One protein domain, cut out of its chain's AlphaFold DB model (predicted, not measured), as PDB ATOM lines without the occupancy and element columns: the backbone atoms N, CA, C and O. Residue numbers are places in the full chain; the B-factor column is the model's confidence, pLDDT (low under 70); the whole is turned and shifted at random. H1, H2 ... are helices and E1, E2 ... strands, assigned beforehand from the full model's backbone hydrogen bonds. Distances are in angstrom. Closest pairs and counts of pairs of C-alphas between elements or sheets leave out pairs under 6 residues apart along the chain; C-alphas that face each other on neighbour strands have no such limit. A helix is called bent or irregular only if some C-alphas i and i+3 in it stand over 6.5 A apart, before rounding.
ATOM      1  N   GLU A 495      -5.001  41.517   1.542       52.97
ATOM      2  CA  GLU A 495      -5.380  42.625   2.426       52.97
ATOM      3  C   GLU A 495      -5.956  43.810   1.642       52.97
ATOM      4  O   GLU A 495      -7.001  44.312   2.021       52.97
ATOM      5  N   GLU A 496      -5.349  44.219   0.534       54.88
ATOM      6  CA  GLU A 496      -5.775  45.321  -0.335       54.88
ATOM      7  C   GLU A 496      -7.049  44.964  -1.121       54.88
ATOM      8  O   GLU A 496      -7.902  45.821  -1.333       54.88
ATOM      9  N   LEU A 497      -7.259  43.696  -1.499       56.34
ATOM     10  CA  LEU A 497      -8.511  43.248  -2.120       56.34
ATOM     11  C   LEU A 497      -9.639  43.122  -1.088       56.34
ATOM     12  O   LEU A 497     -10.760  43.553  -1.363       56.34
ATOM     13  N   LYS A 498      -9.339  42.571   0.102       52.09
ATOM     14  CA  LYS A 498     -10.276  42.478   1.239       52.09
ATOM     15  C   LYS A 498     -10.694  43.858   1.737       52.09
ATOM     16  O   LYS A 498     -11.863  44.063   2.044       52.09
ATOM     17  N   LYS A 499      -9.740  44.786   1.849       53.97
ATOM     18  CA  LYS A 499      -9.931  46.111   2.459       53.97
ATOM     19  C   LYS A 499     -10.244  47.201   1.440       53.97
ATOM     20  O   LYS A 499     -10.761  48.236   1.830       53.97
ATOM     21  N   GLY A 500      -9.936  47.013   0.162       65.75
ATOM     22  CA  GLY A 500     -10.081  48.050  -0.853       65.75
ATOM     23  C   GLY A 500     -11.368  47.902  -1.646       65.75
ATOM     24  O   GLY A 500     -12.376  48.509  -1.319       65.75
ATOM     25  N   LEU A 501     -11.344  47.113  -2.720       68.31
ATOM     26  CA  LEU A 501     -12.353  47.202  -3.785       68.31
ATOM     27  C   LEU A 501     -13.745  46.700  -3.389       68.31
ATOM     28  O   LEU A 501     -14.729  47.405  -3.617       68.31
ATOM     29  N   LEU A 502     -13.837  45.521  -2.764       74.50
ATOM     30  CA  LEU A 502     -15.116  45.022  -2.255       74.50
ATOM     31  C   LEU A 502     -15.650  45.962  -1.159       74.50
ATOM     32  O   LEU A 502     -16.833  46.304  -1.160       74.50
ATOM     33  N   MET A 503     -14.773  46.458  -0.279       75.50
ATOM     34  CA  MET A 503     -15.144  47.412   0.768       75.50
ATOM     35  C   MET A 503     -15.642  48.738   0.163       75.50
ATOM     36  O   MET A 503     -16.678  49.259   0.566       75.50
ATOM     37  N   PHE A 504     -14.985  49.259  -0.876       77.88
ATOM     38  CA  PHE A 504     -15.418  50.460  -1.594       77.88
ATOM     39  C   PHE A 504     -16.764  50.271  -2.300       77.88
ATOM     40  O   PHE A 504     -17.547  51.218  -2.362       77.88
ATOM     41  N   ALA A 505     -17.087  49.058  -2.755       79.50
ATOM     42  CA  ALA A 505     -18.399  48.747  -3.321       79.50
ATOM     43  C   ALA A 505     -19.536  48.756  -2.276       79.50
ATOM     44  O   ALA A 505     -20.697  48.995  -2.630       79.50
ATOM     45  N   VAL A 506     -19.238  48.553  -0.987       79.75
ATOM     46  CA  VAL A 506     -20.228  48.641   0.109       79.75
ATOM     47  C   VAL A 506     -20.221  49.986   0.838       79.75
ATOM     48  O   VAL A 506     -21.232  50.348   1.437       79.75
ATOM     49  N   MET A 507     -19.137  50.759   0.744       82.19
ATOM     50  CA  MET A 507     -19.002  52.081   1.361       82.19
ATOM     51  C   MET A 507     -19.751  53.187   0.600       82.19
ATOM     52  O   MET A 507     -19.921  53.110  -0.616       82.19
ATOM     53  N   PRO A 508     -20.148  54.280   1.272       83.31
ATOM     54  CA  PRO A 508     -20.679  55.459   0.604       83.31
ATOM     55  C   PRO A 508     -19.681  56.120  -0.361       83.31
ATOM     56  O   PRO A 508     -18.516  56.334  -0.015       83.31
ATOM     57  N   ILE A 509     -20.158  56.530  -1.539       86.06
ATOM     58  CA  ILE A 509     -19.387  57.336  -2.497       86.06
ATOM     59  C   ILE A 509     -19.561  58.813  -2.137       86.06
ATOM     60  O   ILE A 509     -20.671  59.347  -2.119       86.06
ATOM     61  N   ARG A 510     -18.451  59.501  -1.849       86.12
ATOM     62  CA  ARG A 510     -18.464  60.932  -1.537       86.12
ATOM     63  C   ARG A 510     -18.531  61.739  -2.827       86.12
ATOM     64  O   ARG A 510     -17.532  61.859  -3.529       86.12
ATOM     65  N   LEU A 511     -19.682  62.347  -3.097       87.12
ATOM     66  CA  LEU A 511     -19.865  63.248  -4.242       87.12
ATOM     67  C   LEU A 511     -19.253  64.643  -4.039       87.12
ATOM     68  O   LEU A 511     -19.248  65.451  -4.957       87.12
ATOM     69  N   ALA A 512     -18.770  64.957  -2.839       88.44
ATOM     70  CA  ALA A 512     -18.153  66.239  -2.529       88.44
ATOM     71  C   ALA A 512     -17.123  66.085  -1.409       88.44
ATOM     72  O   ALA A 512     -17.143  65.108  -0.654       88.44
ATOM     73  N   ARG A 513     -16.239  67.081  -1.289       87.81
ATOM     74  CA  ARG A 513     -15.334  67.205  -0.147       87.81
ATOM     75  C   ARG A 513     -16.157  67.327   1.134       87.81
ATOM     76  O   ARG A 513     -17.034  68.181   1.234       87.81
ATOM     77  N   PHE A 559     -12.325  57.449  -8.559       85.44
ATOM     78  CA  PHE A 559     -12.207  56.094  -9.067       85.44
ATOM     79  C   PHE A 559     -11.228  56.090 -10.239       85.44
ATOM     80  O   PHE A 559     -11.329  56.926 -11.138       85.44
ATOM     81  N   TYR A 560     -10.262  55.177 -10.192       84.50
ATOM     82  CA  TYR A 560      -9.282  54.957 -11.248       84.50
ATOM     83  C   TYR A 560      -9.413  53.513 -11.706       84.50
ATOM     84  O   TYR A 560      -9.362  52.605 -10.877       84.50
ATOM     85  N   ASP A 561      -9.531  53.320 -13.013       85.56
ATOM     86  CA  ASP A 561      -9.531  51.996 -13.620       85.56
ATOM     87  C   ASP A 561      -8.210  51.778 -14.371       85.56
ATOM     88  O   ASP A 561      -8.060  52.249 -15.501       85.56
ATOM     89  N   PRO A 562      -7.229  51.087 -13.769       84.12
ATOM     90  CA  PRO A 562      -5.963  50.779 -14.424       84.12
ATOM     91  C   PRO A 562      -6.079  49.899 -15.676       84.12
ATOM     92  O   PRO A 562      -5.112  49.848 -16.433       84.12
ATOM     93  N   PHE A 563      -7.197  49.201 -15.899       84.75
ATOM     94  CA  PHE A 563      -7.343  48.287 -17.032       84.75
ATOM     95  C   PHE A 563      -7.884  49.001 -18.268       84.75
ATOM     96  O   PHE A 563      -7.290  48.886 -19.337       84.75
ATOM     97  N   ASP A 564      -8.958  49.779 -18.114       88.62
ATOM     98  CA  ASP A 564      -9.600  50.444 -19.257       88.62
ATOM     99  C   ASP A 564      -9.150  51.904 -19.433       88.62
ATOM    100  O   ASP A 564      -9.212  52.446 -20.537       88.62
ATOM    101  N   ARG A 565      -8.716  52.574 -18.353       85.81
ATOM    102  CA  ARG A 565      -8.369  54.010 -18.338       85.81
ATOM    103  C   ARG A 565      -7.112  54.294 -17.499       85.81
ATOM    104  O   ARG A 565      -7.177  55.025 -16.503       85.81
ATOM    105  N   PRO A 566      -5.942  53.750 -17.878       84.69
ATOM    106  CA  PRO A 566      -4.729  53.872 -17.078       84.69
ATOM    107  C   PRO A 566      -4.353  55.341 -16.834       84.69
ATOM    108  O   PRO A 566      -4.153  56.119 -17.764       84.69
ATOM    109  N   GLY A 567      -4.261  55.722 -15.556       80.50
ATOM    110  CA  GLY A 567      -3.832  57.055 -15.119       80.50
ATOM    111  C   GLY A 567      -4.885  58.167 -15.211       80.50
ATOM    112  O   GLY A 567      -4.598  59.288 -14.793       80.50
ATOM    113  N   VAL A 568      -6.099  57.886 -15.699       85.56
ATOM    114  CA  VAL A 568      -7.167  58.890 -15.844       85.56
ATOM    115  C   VAL A 568      -8.323  58.559 -14.892       85.56
ATOM    116  O   VAL A 568      -8.929  57.496 -15.029       85.56
ATOM    117  N   PRO A 569      -8.655  59.433 -13.919       85.88
ATOM    118  CA  PRO A 569      -9.788  59.193 -13.034       85.88
ATOM    119  C   PRO A 569     -11.112  59.345 -13.784       85.88
ATOM    120  O   PRO A 569     -11.235  60.177 -14.686       85.88
ATOM    121  N   PHE A 570     -12.133  58.603 -13.360       86.56
ATOM    122  CA  PHE A 570     -13.501  58.864 -13.798       86.56
ATOM    123  C   PHE A 570     -13.964  60.234 -13.286       86.56
ATOM    124  O   PHE A 570     -13.679  60.577 -12.128       86.56
ATOM    125  N   PRO A 571     -14.680  61.025 -14.106       86.56
ATOM    126  CA  PRO A 571     -15.293  62.256 -13.637       86.56
ATOM    127  C   PRO A 571     -16.237  61.994 -12.458       86.56
ATOM    128  O   PRO A 571     -16.886  60.952 -12.348       86.56
ATOM    129  N   LEU A 572     -16.295  62.952 -11.536       79.81
ATOM    130  CA  LEU A 572     -17.124  62.837 -10.343       79.81
ATOM    131  C   LEU A 572     -18.608  62.774 -10.732       79.81
ATOM    132  O   LEU A 572     -19.095  63.646 -11.444       79.81
ATOM    133  N   GLY A 573     -19.316  61.755 -10.242       82.50
ATOM    134  CA  GLY A 573     -20.718  61.495 -10.592       82.50
ATOM    135  C   GLY A 573     -20.917  60.608 -11.827       82.50
ATOM    136  O   GLY A 573     -22.046  60.198 -12.076       82.50
ATOM    137  N   GLU A 574     -19.849  60.264 -12.556       87.12
ATOM    138  CA  GLU A 574     -19.909  59.317 -13.683       87.12
ATOM    139  C   GLU A 574     -19.594  57.869 -13.288       87.12
ATOM    140  O   GLU A 574     -19.777  56.971 -14.103       87.12
ATOM    141  N   PHE A 575     -19.143  57.630 -12.054       90.44
ATOM    142  CA  PHE A 575     -18.932  56.288 -11.512       90.44
ATOM    143  C   PHE A 575     -19.843  56.026 -10.308       90.44
ATOM    144  O   PHE A 575     -20.296  56.943  -9.616       90.44
ATOM    145  N   ASN A 576     -20.101  54.754 -10.050       90.62
ATOM    146  CA  ASN A 576     -20.978  54.242  -9.017       90.62
ATOM    147  C   ASN A 576     -20.413  52.945  -8.400       90.62
ATOM    148  O   ASN A 576     -19.277  52.546  -8.648       90.62
ATOM    149  N   HIS A 577     -21.188  52.296  -7.529       90.12
ATOM    150  CA  HIS A 577     -20.758  51.068  -6.848       90.12
ATOM    151  C   HIS A 577     -20.521  49.883  -7.790       90.12
ATOM    152  O   HIS A 577     -19.677  49.044  -7.483       90.12
ATOM    153  N   PHE A 578     -21.220  49.812  -8.925       93.25
ATOM    154  CA  PHE A 578     -21.010  48.769  -9.927       93.25
ATOM    155  C   PHE A 578     -19.649  48.899 -10.608       93.25
ATOM    156  O   PHE A 578     -19.040  47.873 -10.872       93.25
ATOM    157  N   ASP A 579     -19.111  50.110 -10.777       91.62
ATOM    158  CA  ASP A 579     -17.765  50.293 -11.334       91.62
ATOM    159  C   ASP A 579     -16.681  49.683 -10.428       91.62
ATOM    160  O   ASP A 579     -15.747  49.042 -10.911       91.62
ATOM    161  N   TYR A 580     -16.832  49.787  -9.099       89.19
ATOM    162  CA  TYR A 580     -15.944  49.098  -8.153       89.19
ATOM    163  C   TYR A 580     -16.071  47.572  -8.246       89.19
ATOM    164  O   TYR A 580     -15.062  46.870  -8.196       89.19
ATOM    165  N   LEU A 581     -17.289  47.046  -8.393       91.88
ATOM    166  CA  LEU A 581     -17.524  45.605  -8.543       91.88
ATOM    167  C   LEU A 581     -16.985  45.080  -9.884       91.88
ATOM    168  O   LEU A 581     -16.387  44.008  -9.950       91.88
ATOM    169  N   ASP A 582     -17.122  45.862 -10.951       92.31
ATOM    170  CA  ASP A 582     -16.549  45.556 -12.258       92.31
ATOM    171  C   ASP A 582     -15.018  45.576 -12.198       92.31
ATOM    172  O   ASP A 582     -14.368  44.724 -12.807       92.31
ATOM    173  N   GLN A 583     -14.433  46.475 -11.399       88.12
ATOM    174  CA  GLN A 583     -13.000  46.481 -11.117       88.12
ATOM    175  C   GLN A 583     -12.547  45.186 -10.440       88.12
ATOM    176  O   GLN A 583     -11.518  44.639 -10.831       88.12
ATOM    177  N   VAL A 584     -13.305  44.664  -9.468       88.06
ATOM    178  CA  VAL A 584     -13.006  43.363  -8.836       88.06
ATOM    179  C   VAL A 584     -12.947  42.265  -9.895       88.06
ATOM    180  O   VAL A 584     -11.965  41.527  -9.957       88.06
ATOM    181  N   GLN A 585     -13.936  42.213 -10.789       90.00
ATOM    182  CA  GLN A 585     -13.966  41.240 -11.883       90.00
ATOM    183  C   GLN A 585     -12.800  41.429 -12.865       90.00
ATOM    184  O   GLN A 585     -12.210  40.456 -13.326       90.00
ATOM    185  N   LYS A 586     -12.409  42.670 -13.178       88.56
ATOM    186  CA  LYS A 586     -11.229  42.955 -14.014       88.56
ATOM    187  C   LYS A 586      -9.925  42.525 -13.346       88.56
ATOM    188  O   LYS A 586      -9.067  41.975 -14.028       88.56
ATOM    189  N   VAL A 587      -9.786  42.718 -12.032       84.00
ATOM    190  CA  VAL A 587      -8.622  42.233 -11.278       84.00
ATOM    191  C   VAL A 587      -8.574  40.710 -11.315       84.00
ATOM    192  O   VAL A 587      -7.551  40.163 -11.711       84.00
ATOM    193  N   ILE A 588      -9.672  40.024 -10.983       84.88
ATOM    194  CA  ILE A 588      -9.741  38.555 -11.045       84.88
ATOM    195  C   ILE A 588      -9.325  38.078 -12.433       84.88
ATOM    196  O   ILE A 588      -8.404  37.275 -12.543       84.88
ATOM    197  N   ARG A 589      -9.919  38.654 -13.483       85.25
ATOM    198  CA  ARG A 589      -9.548  38.377 -14.871       85.25
ATOM    199  C   ARG A 589      -8.078  38.601 -15.150       85.25
ATOM    200  O   ARG A 589      -7.454  37.757 -15.767       85.25
ATOM    201  N   HIS A 590      -7.511  39.723 -14.729       82.88
ATOM    202  CA  HIS A 590      -6.104  40.015 -14.969       82.88
ATOM    203  C   HIS A 590      -5.187  38.954 -14.352       82.88
ATOM    204  O   HIS A 590      -4.266  38.493 -15.018       82.88
ATOM    205  N   TYR A 591      -5.484  38.512 -13.128       75.19
ATOM    206  CA  TYR A 591      -4.715  37.455 -12.473       75.19
ATOM    207  C   TYR A 591      -4.939  36.074 -13.096       75.19
ATOM    208  O   TYR A 591      -4.063  35.223 -13.002       75.19
ATOM    209  N   THR A 592      -6.076  35.824 -13.744       77.12
ATOM    210  CA  THR A 592      -6.405  34.497 -14.286       77.12
ATOM    211  C   THR A 592      -6.134  34.359 -15.787       77.12
ATOM    212  O   THR A 592      -5.879  33.251 -16.258       77.12
ATOM    213  N   LYS A 593      -6.105  35.469 -16.536       72.25
ATOM    214  CA  LYS A 593      -5.997  35.531 -18.007       72.25
ATOM    215  C   LYS A 593      -4.742  34.867 -18.575       72.25
ATOM    216  O   LYS A 593      -4.821  34.287 -19.653       72.25
ATOM    217  N   ASP A 594      -3.633  34.888 -17.840       68.00
ATOM    218  CA  ASP A 594      -2.359  34.296 -18.280       68.00
ATOM    219  C   ASP A 594      -2.090  32.918 -17.647       68.00
ATOM    220  O   ASP A 594      -0.973  32.403 -17.687       68.00
ATOM    221  N   GLY A 595      -3.108  32.297 -17.036       65.88
ATOM    222  CA  GLY A 595      -2.946  31.019 -16.348       65.88
ATOM    223  C   GLY A 595      -2.005  31.116 -15.144       65.88
ATOM    224  O   GLY A 595      -1.310  30.144 -14.826       65.88
ATOM    225  N   ALA A 596      -1.963  32.277 -14.483       73.44
ATOM    226  CA  ALA A 596      -1.226  32.401 -13.239       73.44
ATOM    227  C   ALA A 596      -1.847  31.473 -12.190       73.44
ATOM    228  O   ALA A 596      -3.069  31.314 -12.100       73.44
ATOM    229  N   ALA A 597      -0.979  30.834 -11.416       75.06
ATOM    230  CA  ALA A 597      -1.386  30.051 -10.271       75.06
ATOM    231  C   ALA A 597      -2.042  30.965  -9.231       75.06
ATOM    232  O   ALA A 597      -1.469  31.975  -8.823       75.06
ATOM    233  N   THR A 598      -3.252  30.615  -8.803       78.69
ATOM    234  CA  THR A 598      -3.965  31.330  -7.744       78.69
ATOM    235  C   THR A 598      -4.661  30.356  -6.800       78.69
ATOM    236  O   THR A 598      -4.815  29.166  -7.091       78.69
ATOM    237  N   SER A 599      -5.084  30.863  -5.644       81.62
ATOM    238  CA  SER A 599      -5.817  30.077  -4.660       81.62
ATOM    239  C   SER A 599      -7.309  30.051  -4.995       81.62
ATOM    240  O   SER A 599      -8.008  31.067  -4.912       81.62
ATOM    241  N   LYS A 600      -7.809  28.865  -5.358       86.56
ATOM    242  CA  LYS A 600      -9.215  28.641  -5.718       86.56
ATOM    243  C   LYS A 600     -10.195  29.047  -4.607       86.56
ATOM    244  O   LYS A 600     -11.143  29.766  -4.937       86.56
ATOM    245  N   PRO A 601     -10.006  28.664  -3.325       84.19
ATOM    246  CA  PRO A 601     -10.924  29.062  -2.253       84.19
ATOM    247  C   PRO A 601     -11.060  30.582  -2.120       84.19
ATOM    248  O   PRO A 601     -12.165  31.098  -1.987       84.19
ATOM    249  N   TRP A 602      -9.946  31.309  -2.250       82.06
ATOM    250  CA  TRP A 602      -9.923  32.768  -2.175       82.06
ATOM    251  C   TRP A 602     -10.692  33.437  -3.305       82.06
ATOM    252  O   TRP A 602     -11.566  34.261  -3.046       82.06
ATOM    253  N   VAL A 603     -10.396  33.079  -4.553       84.81
ATOM    254  CA  VAL A 603     -11.076  33.677  -5.709       84.81
ATOM    255  C   VAL A 603     -12.564  33.320  -5.708       84.81
ATOM    256  O   VAL A 603     -13.393  34.181  -5.982       84.81
ATOM    257  N   THR A 604     -12.910  32.084  -5.334       88.38
ATOM    258  CA  THR A 604     -14.307  31.634  -5.229       88.38
ATOM    259  C   THR A 604     -15.081  32.480  -4.219       88.38
ATOM    260  O   THR A 604     -16.176  32.952  -4.525       88.38
ATOM    261  N   GLU A 605     -14.499  32.728  -3.046       88.00
ATOM    262  CA  GLU A 605     -15.131  33.542  -2.013       88.00
ATOM    263  C   GLU A 605     -15.276  35.010  -2.431       88.00
ATOM    264  O   GLU A 605     -16.335  35.607  -2.250       88.00
ATOM    265  N   ILE A 606     -14.251  35.584  -3.068       85.94
ATOM    266  CA  ILE A 606     -14.312  36.955  -3.599       85.94
ATOM    267  C   ILE A 606     -15.446  37.080  -4.627       85.94
ATOM    268  O   ILE A 606     -16.225  38.027  -4.551       85.94
ATOM    269  N   ILE A 607     -15.572  36.124  -5.556       89.00
ATOM    270  CA  ILE A 607     -16.649  36.105  -6.561       89.00
ATOM    271  C   ILE A 607     -18.022  35.963  -5.891       89.00
ATOM    272  O   ILE A 607     -18.977  36.620  -6.305       89.00
ATOM    273  N   ARG A 608     -18.144  35.121  -4.859       92.00
ATOM    274  CA  ARG A 608     -19.395  34.937  -4.109       92.00
ATOM    275  C   ARG A 608     -19.838  36.244  -3.446       92.00
ATOM    276  O   ARG A 608     -20.974  36.672  -3.643       92.00
ATOM    277  N   VAL A 609     -18.933  36.891  -2.712       89.69
ATOM    278  CA  VAL A 609     -19.204  38.154  -2.010       89.69
ATOM    279  C   VAL A 609     -19.501  39.281  -3.001       89.69
ATOM    280  O   VAL A 609     -20.451  40.036  -2.805       89.69
ATOM    281  N   GLU A 610     -18.760  39.367  -4.109       91.88
ATOM    282  CA  GLU A 610     -19.026  40.321  -5.194       91.88
ATOM    283  C   GLU A 610     -20.449  40.167  -5.750       91.88
ATOM    284  O   GLU A 610     -21.184  41.156  -5.821       91.88
ATOM    285  N   LYS A 611     -20.875  38.936  -6.067       93.00
ATOM    286  CA  LYS A 611     -22.232  38.642  -6.558       93.00
ATOM    287  C   LYS A 611     -23.305  39.047  -5.547       93.00
ATOM    288  O   LYS A 611     -24.299  39.660  -5.939       93.00
ATOM    289  N   ASN A 612     -23.094  38.761  -4.261       92.81
ATOM    290  CA  ASN A 612     -24.017  39.148  -3.190       92.81
ATOM    291  C   ASN A 612     -24.163  40.675  -3.091       92.81
ATOM    292  O   ASN A 612     -25.281  41.197  -3.078       92.81
ATOM    293  N   ILE A 613     -23.041  41.406  -3.088       90.88
ATOM    294  CA  ILE A 613     -23.044  42.875  -3.052       90.88
ATOM    295  C   ILE A 613     -23.728  43.437  -4.304       90.88
ATOM    296  O   ILE A 613     -24.564  44.340  -4.197       90.88
ATOM    297  N   ARG A 614     -23.425  42.893  -5.490       94.62
ATOM    298  CA  ARG A 614     -24.035  43.313  -6.759       94.62
ATOM    299  C   ARG A 614     -25.547  43.140  -6.741       94.62
ATOM    300  O   ARG A 614     -26.268  44.086  -7.058       94.62
ATOM    301  N   GLN A 615     -26.022  41.963  -6.341       94.25
ATOM    302  CA  GLN A 615     -27.447  41.656  -6.257       94.25
ATOM    303  C   GLN A 615     -28.160  42.627  -5.312       94.25
ATOM    304  O   GLN A 615     -29.178  43.218  -5.672       94.25
ATOM    305  N   ARG A 616     -27.574  42.892  -4.142       93.19
ATOM    306  CA  ARG A 616     -28.146  43.838  -3.183       93.19
ATOM    307  C   ARG A 616     -28.185  45.271  -3.709       93.19
ATOM    308  O   ARG A 616     -29.159  45.988  -3.485       93.19
ATOM    309  N   ARG A 617     -27.154  45.711  -4.436       91.62
ATOM    310  CA  ARG A 617     -27.156  47.027  -5.096       91.62
ATOM    311  C   ARG A 617     -28.250  47.110  -6.167       91.62
ATOM    312  O   ARG A 617     -28.921  48.137  -6.237       91.62
ATOM    313  N   LEU A 618     -28.484  46.046  -6.939       93.38
ATOM    314  CA  LEU A 618     -29.586  45.985  -7.910       93.38
ATOM    315  C   LEU A 618     -30.960  46.085  -7.233       93.38
ATOM    316  O   LEU A 618     -31.811  46.836  -7.705       93.38
ATOM    317  N   GLU A 619     -31.169  45.409  -6.102       92.94
ATOM    318  CA  GLU A 619     -32.406  45.523  -5.310       92.94
ATOM    319  C   GLU A 619     -32.652  46.954  -4.819       92.94
ATOM    320  O   GLU A 619     -33.774  47.452  -4.883       92.94
ATOM    321  N   LEU A 620     -31.601  47.641  -4.363       90.06
ATOM    322  CA  LEU A 620     -31.677  49.035  -3.918       90.06
ATOM    323  C   LEU A 620     -32.039  49.995  -5.062       90.06
ATOM    324  O   LEU A 620     -32.780  50.954  -4.839       90.06
ATOM    325  N   VAL A 621     -31.555  49.731  -6.280       90.62
ATOM    326  CA  VAL A 621     -31.958  50.470  -7.488       90.62
ATOM    327  C   VAL A 621     -33.416  50.168  -7.839       90.62
ATOM    328  O   VAL A 621     -34.191  51.094  -8.078       90.62
ATOM    329  N   ALA A 622     -33.818  48.895  -7.811       93.56
ATOM    330  CA  ALA A 622     -35.191  48.472  -8.090       93.56
ATOM    331  C   ALA A 622     -36.207  49.039  -7.082       93.56
ATOM    332  O   ALA A 622     -37.348  49.313  -7.445       93.56
ATOM    333  N   ALA A 623     -35.782  49.285  -5.839       93.50
ATOM    334  CA  ALA A 623     -36.578  49.951  -4.809       93.50
ATOM    335  C   ALA A 623     -36.795  51.461  -5.059       93.50
ATOM    336  O   ALA A 623     -37.470  52.117  -4.266       93.50
ATOM    337  N   GLY A 624     -36.236  52.030  -6.135       93.94
ATOM    338  CA  GLY A 624     -36.477  53.416  -6.540       93.94
ATOM    339  C   GLY A 624     -35.732  54.457  -5.704       93.94
ATOM    340  O   GLY A 624     -36.190  55.595  -5.590       93.94
ATOM    341  N   LEU A 625     -34.597  54.093  -5.096       89.25
ATOM    342  CA  LEU A 625     -33.769  55.059  -4.374       89.25
ATOM    343  C   LEU A 625     -33.237  56.140  -5.320       89.25
ATOM    344  O   LEU A 625     -32.770  55.857  -6.423       89.25
ATOM    345  N   SER A 626     -33.247  57.393  -4.860       88.62
ATOM    346  CA  SER A 626     -32.562  58.472  -5.578       88.62
ATOM    347  C   SER A 626     -31.050  58.217  -5.629       88.62
ATOM    348  O   SER A 626     -30.491  57.593  -4.724       88.62
ATOM    349  N   ALA A 627     -30.363  58.757  -6.642       83.00
ATOM    350  CA  ALA A 627     -28.913  58.599  -6.796       83.00
ATOM    351  C   ALA A 627     -28.142  58.994  -5.520       83.00
ATOM    352  O   ALA A 627     -27.273  58.258  -5.063       83.00
ATOM    353  N   ASN A 628     -28.527  60.098  -4.869       83.06
ATOM    354  CA  ASN A 628     -27.902  60.539  -3.618       83.06
ATOM    355  C   ASN A 628     -28.085  59.526  -2.481       83.06
ATOM    356  O   ASN A 628     -27.126  59.235  -1.772       83.06
ATOM    357  N   GLN A 629     -29.290  58.965  -2.326       85.44
ATOM    358  CA  GLN A 629     -29.560  57.940  -1.311       85.44
ATOM    359  C   GLN A 629     -28.807  56.642  -1.603       85.44
ATOM    360  O   GLN A 629     -28.306  56.009  -0.676       85.44
ATOM    361  N   PHE A 630     -28.706  56.262  -2.877       86.75
ATOM    362  CA  PHE A 630     -27.933  55.105  -3.314       86.75
ATOM    363  C   PHE A 630     -26.440  55.280  -2.990       86.75
ATOM    364  O   PHE A 630     -25.834  54.397  -2.382       86.75
ATOM    365  N   PHE A 631     -25.868  56.449  -3.300       85.19
ATOM    366  CA  PHE A 631     -24.461  56.754  -3.042       85.19
ATOM    367  C   PHE A 631     -24.115  56.891  -1.563       85.19
ATOM    368  O   PHE A 631     -23.009  56.529  -1.175       85.19
ATOM    369  N   SER A 632     -25.033  57.382  -0.729       81.56
ATOM    370  CA  SER A 632     -24.771  57.607   0.695       81.56
ATOM    371  C   SER A 632     -24.936  56.363   1.576       81.56
ATOM    372  O   SER A 632     -24.649  56.430   2.770       81.56
ATOM    373  N   ARG A 633     -25.457  55.255   1.034       83.19
ATOM    374  CA  ARG A 633     -25.894  54.102   1.831       83.19
ATOM    375  C   ARG A 633     -24.840  52.997   1.879       83.19
ATOM    376  O   ARG A 633     -24.352  52.535   0.842       83.19
ATOM    377  N   TRP A 634     -24.544  52.574   3.106       83.50
ATOM    378  CA  TRP A 634     -23.794  51.357   3.393       83.50
ATOM    379  C   TRP A 634     -24.611  50.122   3.018       83.50
ATOM    380  O   TRP A 634     -25.837  50.127   3.134       83.50
ATOM    381  N   VAL A 635     -23.929  49.073   2.571       81.75
ATOM    382  CA  VAL A 635     -24.532  47.752   2.339       81.75
ATOM    383  C   VAL A 635     -23.763  46.721   3.159       81.75
ATOM    384  O   VAL A 635     -23.161  45.791   2.637       81.75
ATOM    385  N   ASP A 636     -23.723  46.961   4.461       69.25
ATOM    386  CA  ASP A 636     -23.065  46.128   5.467       69.25
ATOM    387  C   ASP A 636     -23.800  44.801   5.707       69.25
ATOM    388  O   ASP A 636     -23.153  43.785   5.931       69.25
ATOM    389  N   GLU A 637     -25.129  44.779   5.558       70.38
ATOM    390  CA  GLU A 637     -25.975  43.580   5.723       70.38
ATOM    391  C   GLU A 637     -25.586  42.383   4.828       70.38
ATOM    392  O   GLU A 637     -25.969  41.255   5.127       70.38
ATOM    393  N   VAL A 638     -24.849  42.606   3.732       72.25
ATOM    394  CA  VAL A 638     -24.413  41.547   2.793       72.25
ATOM    395  C   VAL A 638     -22.903  41.325   2.789       72.25
ATOM    396  O   VAL A 638     -22.394  40.565   1.966       72.25
ATOM    397  N   TRP A 639     -22.175  41.986   3.692       79.12
ATOM    398  CA  TRP A 639     -20.746  41.767   3.875       79.12
ATOM    399  C   TRP A 639     -20.512  40.516   4.729       79.12
ATOM    400  O   TRP A 639     -20.185  40.590   5.912       79.12
ATOM    401  N   ASP A 640     -20.705  39.351   4.120       82.06
ATOM    402  CA  ASP A 640     -20.595  38.045   4.772       82.06
ATOM    403  C   ASP A 640     -19.299  37.312   4.403       82.06
ATOM    404  O   ASP A 640     -19.288  36.086   4.314       82.06
ATOM    405  N   PHE A 641     -18.210  38.053   4.165       82.00
ATOM    406  CA  PHE A 641     -16.927  37.481   3.750       82.00
ATOM    407  C   PHE A 641     -16.438  36.432   4.759       82.00
ATOM    408  O   PHE A 641     -16.136  36.748   5.911       82.00
ATOM    409  N   GLN A 642     -16.317  35.187   4.311       81.31
ATOM    410  CA  GLN A 642     -15.825  34.065   5.098       81.31
ATOM    411  C   GLN A 642     -14.353  33.851   4.785       81.31
ATOM    412  O   GLN A 642     -13.963  33.777   3.627       81.31
ATOM    413  N   LEU A 643     -13.509  33.747   5.811       75.62
ATOM    414  CA  LEU A 643     -12.101  33.431   5.598       75.62
ATOM    415  C   LEU A 643     -11.996  31.993   5.056       75.62
ATOM    416  O   LEU A 643     -12.310  31.071   5.811       75.62
ATOM    417  N   PRO A 644     -11.571  31.769   3.797       75.31
ATOM    418  CA  PRO A 644     -11.516  30.417   3.258       75.31
ATOM    419  C   PRO A 644     -10.453  29.589   3.985       75.31
ATOM    420  O   PRO A 644      -9.412  30.124   4.384       75.31
ATOM    421  N   GLU A 645     -10.692  28.284   4.126       73.44
ATOM    422  CA  GLU A 645      -9.669  27.358   4.615       73.44
ATOM    423  C   GLU A 645      -8.451  27.352   3.681       73.44
ATOM    424  O   GLU A 645      -8.554  27.545   2.466       73.44
ATOM    425  N   TYR A 646      -7.272  27.164   4.269       64.38
ATOM    426  CA  TYR A 646      -6.020  27.144   3.528       64.38
ATOM    427  C   TYR A 646      -5.947  25.915   2.612       64.38
ATOM    428  O   TYR A 646      -5.940  24.784   3.094       64.38
ATOM    429  N   ASP A 647      -5.826  26.148   1.303       76.88
ATOM    430  CA  ASP A 647      -5.533  25.120   0.302       76.88
ATOM    431  C   ASP A 647      -4.143  25.388  -0.306       76.88
ATOM    432  O   ASP A 647      -3.964  26.427  -0.953       76.88
ATOM    433  N   PRO A 648      -3.151  24.499  -0.098       70.94
ATOM    434  CA  PRO A 648      -1.810  24.661  -0.656       70.94
ATOM    435  C   PRO A 648      -1.749  24.392  -2.166       70.94
ATOM    436  O   PRO A 648      -0.703  24.621  -2.774       70.94
ATOM    437  N   LYS A 649      -2.816  23.860  -2.775       80.81
ATOM    438  CA  LYS A 649      -2.859  23.592  -4.211       80.81
ATOM    439  C   LYS A 649      -3.000  24.885  -5.002       80.81
ATOM    440  O   LYS A 649      -3.778  25.778  -4.667       80.81
ATOM    441  N   GLU A 650      -2.268  24.946  -6.103       76.81
ATOM    442  CA  GLU A 650      -2.360  26.032  -7.065       76.81
ATOM    443  C   GLU A 650      -3.334  25.659  -8.175       76.81
ATOM    444  O   GLU A 650      -3.314  24.540  -8.692       76.81
ATOM    445  N   TYR A 651      -4.177  26.608  -8.570       85.12
ATOM    446  CA  TYR A 651      -5.131  26.396  -9.646       85.12
ATOM    447  C   TYR A 651      -5.030  27.494 -10.697       85.12
ATOM    448  O   TYR A 651      -4.734  28.650 -10.398       85.12
ATOM    449  N   ARG A 652      -5.339  27.122 -11.936       84.25
ATOM    450  CA  ARG A 652      -5.621  28.028 -13.046       84.25
ATOM    451  C   ARG A 652      -7.122  28.137 -13.208       84.25
ATOM    452  O   ARG A 652      -7.799  27.122 -13.370       84.25
ATOM    453  N   TYR A 653      -7.634  29.358 -13.163       83.31
ATOM    454  CA  TYR A 653      -9.034  29.625 -13.462       83.31
ATOM    455  C   TYR A 653      -9.192  29.930 -14.946       83.31
ATOM    456  O   TYR A 653      -8.587  30.875 -15.450       83.31
ATOM    457  N   ASN A 654     -10.009  29.143 -15.635       79.69
ATOM    458  CA  ASN A 654     -10.459  29.461 -16.979       79.69
ATOM    459  C   ASN A 654     -11.837  30.118 -16.886       79.69
ATOM    460  O   ASN A 654     -12.845  29.442 -16.702       79.69
ATOM    461  N   GLU A 655     -11.864  31.441 -17.028       70.88
ATOM    462  CA  GLU A 655     -13.093  32.235 -16.946       70.88
ATOM    463  C   GLU A 655     -14.111  31.865 -18.034       70.88
ATOM    464  O   GLU A 655     -15.309  31.890 -17.773       70.88
ATOM    465  N   LYS A 656     -13.659  31.503 -19.246       76.06
ATOM    466  CA  LYS A 656     -14.575  31.205 -20.360       76.06
ATOM    467  C   LYS A 656     -15.483  30.022 -20.053       76.06
ATOM    468  O   LYS A 656     -16.642  30.032 -20.455       76.06
ATOM    469  N   ASP A 657     -14.936  29.042 -19.345       78.50
ATOM    470  CA  ASP A 657     -15.603  27.777 -19.054       78.50
ATOM    471  C   ASP A 657     -16.061  27.688 -17.587       78.50
ATOM    472  O   ASP A 657     -16.739  26.736 -17.214       78.50
ATOM    473  N   ASP A 658     -15.693  28.669 -16.754       80.06
ATOM    474  CA  ASP A 658     -15.852  28.650 -15.292       80.06
ATOM    475  C   ASP A 658     -15.231  27.392 -14.642       80.06
ATOM    476  O   ASP A 658     -15.736  26.834 -13.665       80.06
ATOM    477  N   VAL A 659     -14.109  26.917 -15.201       85.75
ATOM    478  CA  VAL A 659     -13.425  25.687 -14.768       85.75
ATOM    479  C   VAL A 659     -12.093  26.007 -14.098       85.75
ATOM    480  O   VAL A 659     -11.271  26.777 -14.597       85.75
ATOM    481  N   TRP A 660     -11.848  25.344 -12.970       85.31
ATOM    482  CA  TRP A 660     -10.570  25.358 -12.266       85.31
ATOM    483  C   TRP A 660      -9.733  24.139 -12.648       85.31
ATOM    484  O   TRP A 660     -10.193  23.010 -12.491       85.31
ATOM    485  N   THR A 661      -8.494  24.357 -13.085       88.50
ATOM    486  CA  THR A 661      -7.531  23.285 -13.388       88.50
ATOM    487  C   THR A 661      -6.383  23.328 -12.381       88.50
ATOM    488  O   THR A 661      -5.766  24.377 -12.213       88.50
ATOM    489  N   GLU A 662      -6.099  22.220 -11.696       88.00
ATOM    490  CA  GLU A 662      -4.976  22.125 -10.748       88.00
ATOM    491  C   GLU A 662      -3.631  22.211 -11.498       88.00
ATOM    492  O   GLU A 662      -3.419  21.532 -12.505       88.00
ATOM    493  N   VAL A 663      -2.721  23.073 -11.039       83.31
ATOM    494  CA  VAL A 663      -1.393  23.265 -11.642       83.31
ATOM    495  C   VAL A 663      -0.478  22.110 -11.236       83.31
ATOM    496  O   VAL A 663      -0.322  21.818 -10.054       83.31
ATOM    497  N   GLY A 664       0.165  21.458 -12.209       79.00
ATOM    498  CA  GLY A 664       1.149  20.397 -11.948       79.00
ATOM    499  C   GLY A 664       0.584  18.975 -11.881       79.00
ATOM    500  O   GLY A 664       1.332  18.041 -11.583       79.00
ATOM    501  N   VAL A 665      -0.700  18.786 -12.194       70.88
ATOM    502  CA  VAL A 665      -1.215  17.490 -12.647       70.88
ATOM    503  C   VAL A 665      -1.018  17.471 -14.160       70.88
ATOM    504  O   VAL A 665      -1.826  18.031 -14.897       70.88
ATOM    505  N   GLU A 666       0.100  16.912 -14.632       55.50
ATOM    506  CA  GLU A 666       0.210  16.551 -16.046       55.50
ATOM    507  C   GLU A 666      -0.934  15.581 -16.328       55.50
ATOM    508  O   GLU A 666      -0.941  14.451 -15.840       55.50
ATOM    509  N   VAL A 667      -1.950  16.056 -17.046       52.69
ATOM    510  CA  VAL A 667      -2.950  15.176 -17.632       52.69
ATOM    511  C   VAL A 667      -2.157  14.327 -18.609       52.69
ATOM    512  O   VAL A 667      -1.765  14.823 -19.667       52.69
ATOM    513  N   SER A 668      -1.844  13.085 -18.234       46.47
ATOM    514  CA  SER A 668      -1.383  12.108 -19.206       46.47
ATOM    515  C   SER A 668      -2.497  12.030 -20.236       46.47
ATOM    516  O   SER A 668      -3.578  11.511 -19.956       46.47
ATOM    517  N   MET A 669      -2.280  12.650 -21.394       46.44
ATOM    518  CA  MET A 669      -3.080  12.343 -22.560       46.44
ATOM    519  C   MET A 669      -2.766  10.882 -22.850       46.44
ATOM    520  O   MET A 669      -1.734  10.577 -23.440       46.44
TER     521      MET A 669
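Overview. This is residues 495 to 513 and 559 to 669 of the 673 residues of an uncharacterized protein of Xylaria grammica (UniProt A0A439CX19). A two-stranded hairpin, E1 and E2, sits at one end of a small up-and-down bundle of three helices, H1, H2 and H3, each running against the one before it. Short H4 lies near the bundle's other end, and residues 633 to 650 run back from it to the strands. The 130 printed residues hold H1, H2, H3, H4, E1 and E2 in that order; the class is mostly helix and the sheet E1 - E2 antiparallel. The whole is elongated, 57 by 33 by 26 A, and only just loose, close to compact, with a radius of gyration of the C-alphas of 16.9 A.

Along the chain. E1 is residues 651 to 654 and E2 659 to 662, ending at C-alpha 662 (-4.976, 22.125, -10.748). H3, residues 600 to 622, is 32.8 A long; H2, 577 to 592, 23.2 A. H1, residues 495 to 506, 16.2 A, begins at C-alpha 495 (-5.380, 42.625, 2.426) and is irregular: C-alphas 498 and 501 are 7.2 A apart. H4 is residues 627 to 632.

Arrangement. In the hairpin E1 and E2, N 652 and O 661 are 2.8 A apart, within hydrogen-bond range. The closest C-alphas of H2 and E1, Thr 592 and Tyr 653, are 5.6 A apart; those of H3 and E1, Lys 600 and Tyr 651, 6.1 A. H2 and H3, a helical hairpin, touch at Leu 581 and Glu 610, closest C-alphas 6.4 A, at a shallow tilt of 21 degrees, opposite ways. H1 touches H2 with residues 501 to 506 alone, closest C-alphas Ala 505 and His 577, 4.8 A, at a shallow tilt of 33 degrees, only just short of steep. H3 and H4 are close but not clearly touching, closest C-alphas Leu 620 and Phe 630, 7.2 A; H1 and H4 are apart. Each O i to N i+4 pair is within range in H2, H3 and H4, and 5 of 8 in H1.

Size, cuts and confidence. The C-alphas farthest apart, Arg 513 and Met 669, are 60.5 A apart. Residues 514 to 558 are not printed, with 14.6 A between C-alphas 513 and 559. The link H4 to E1 is long. Residues under pLDDT 70 include 495 to 501 and 666 to 669.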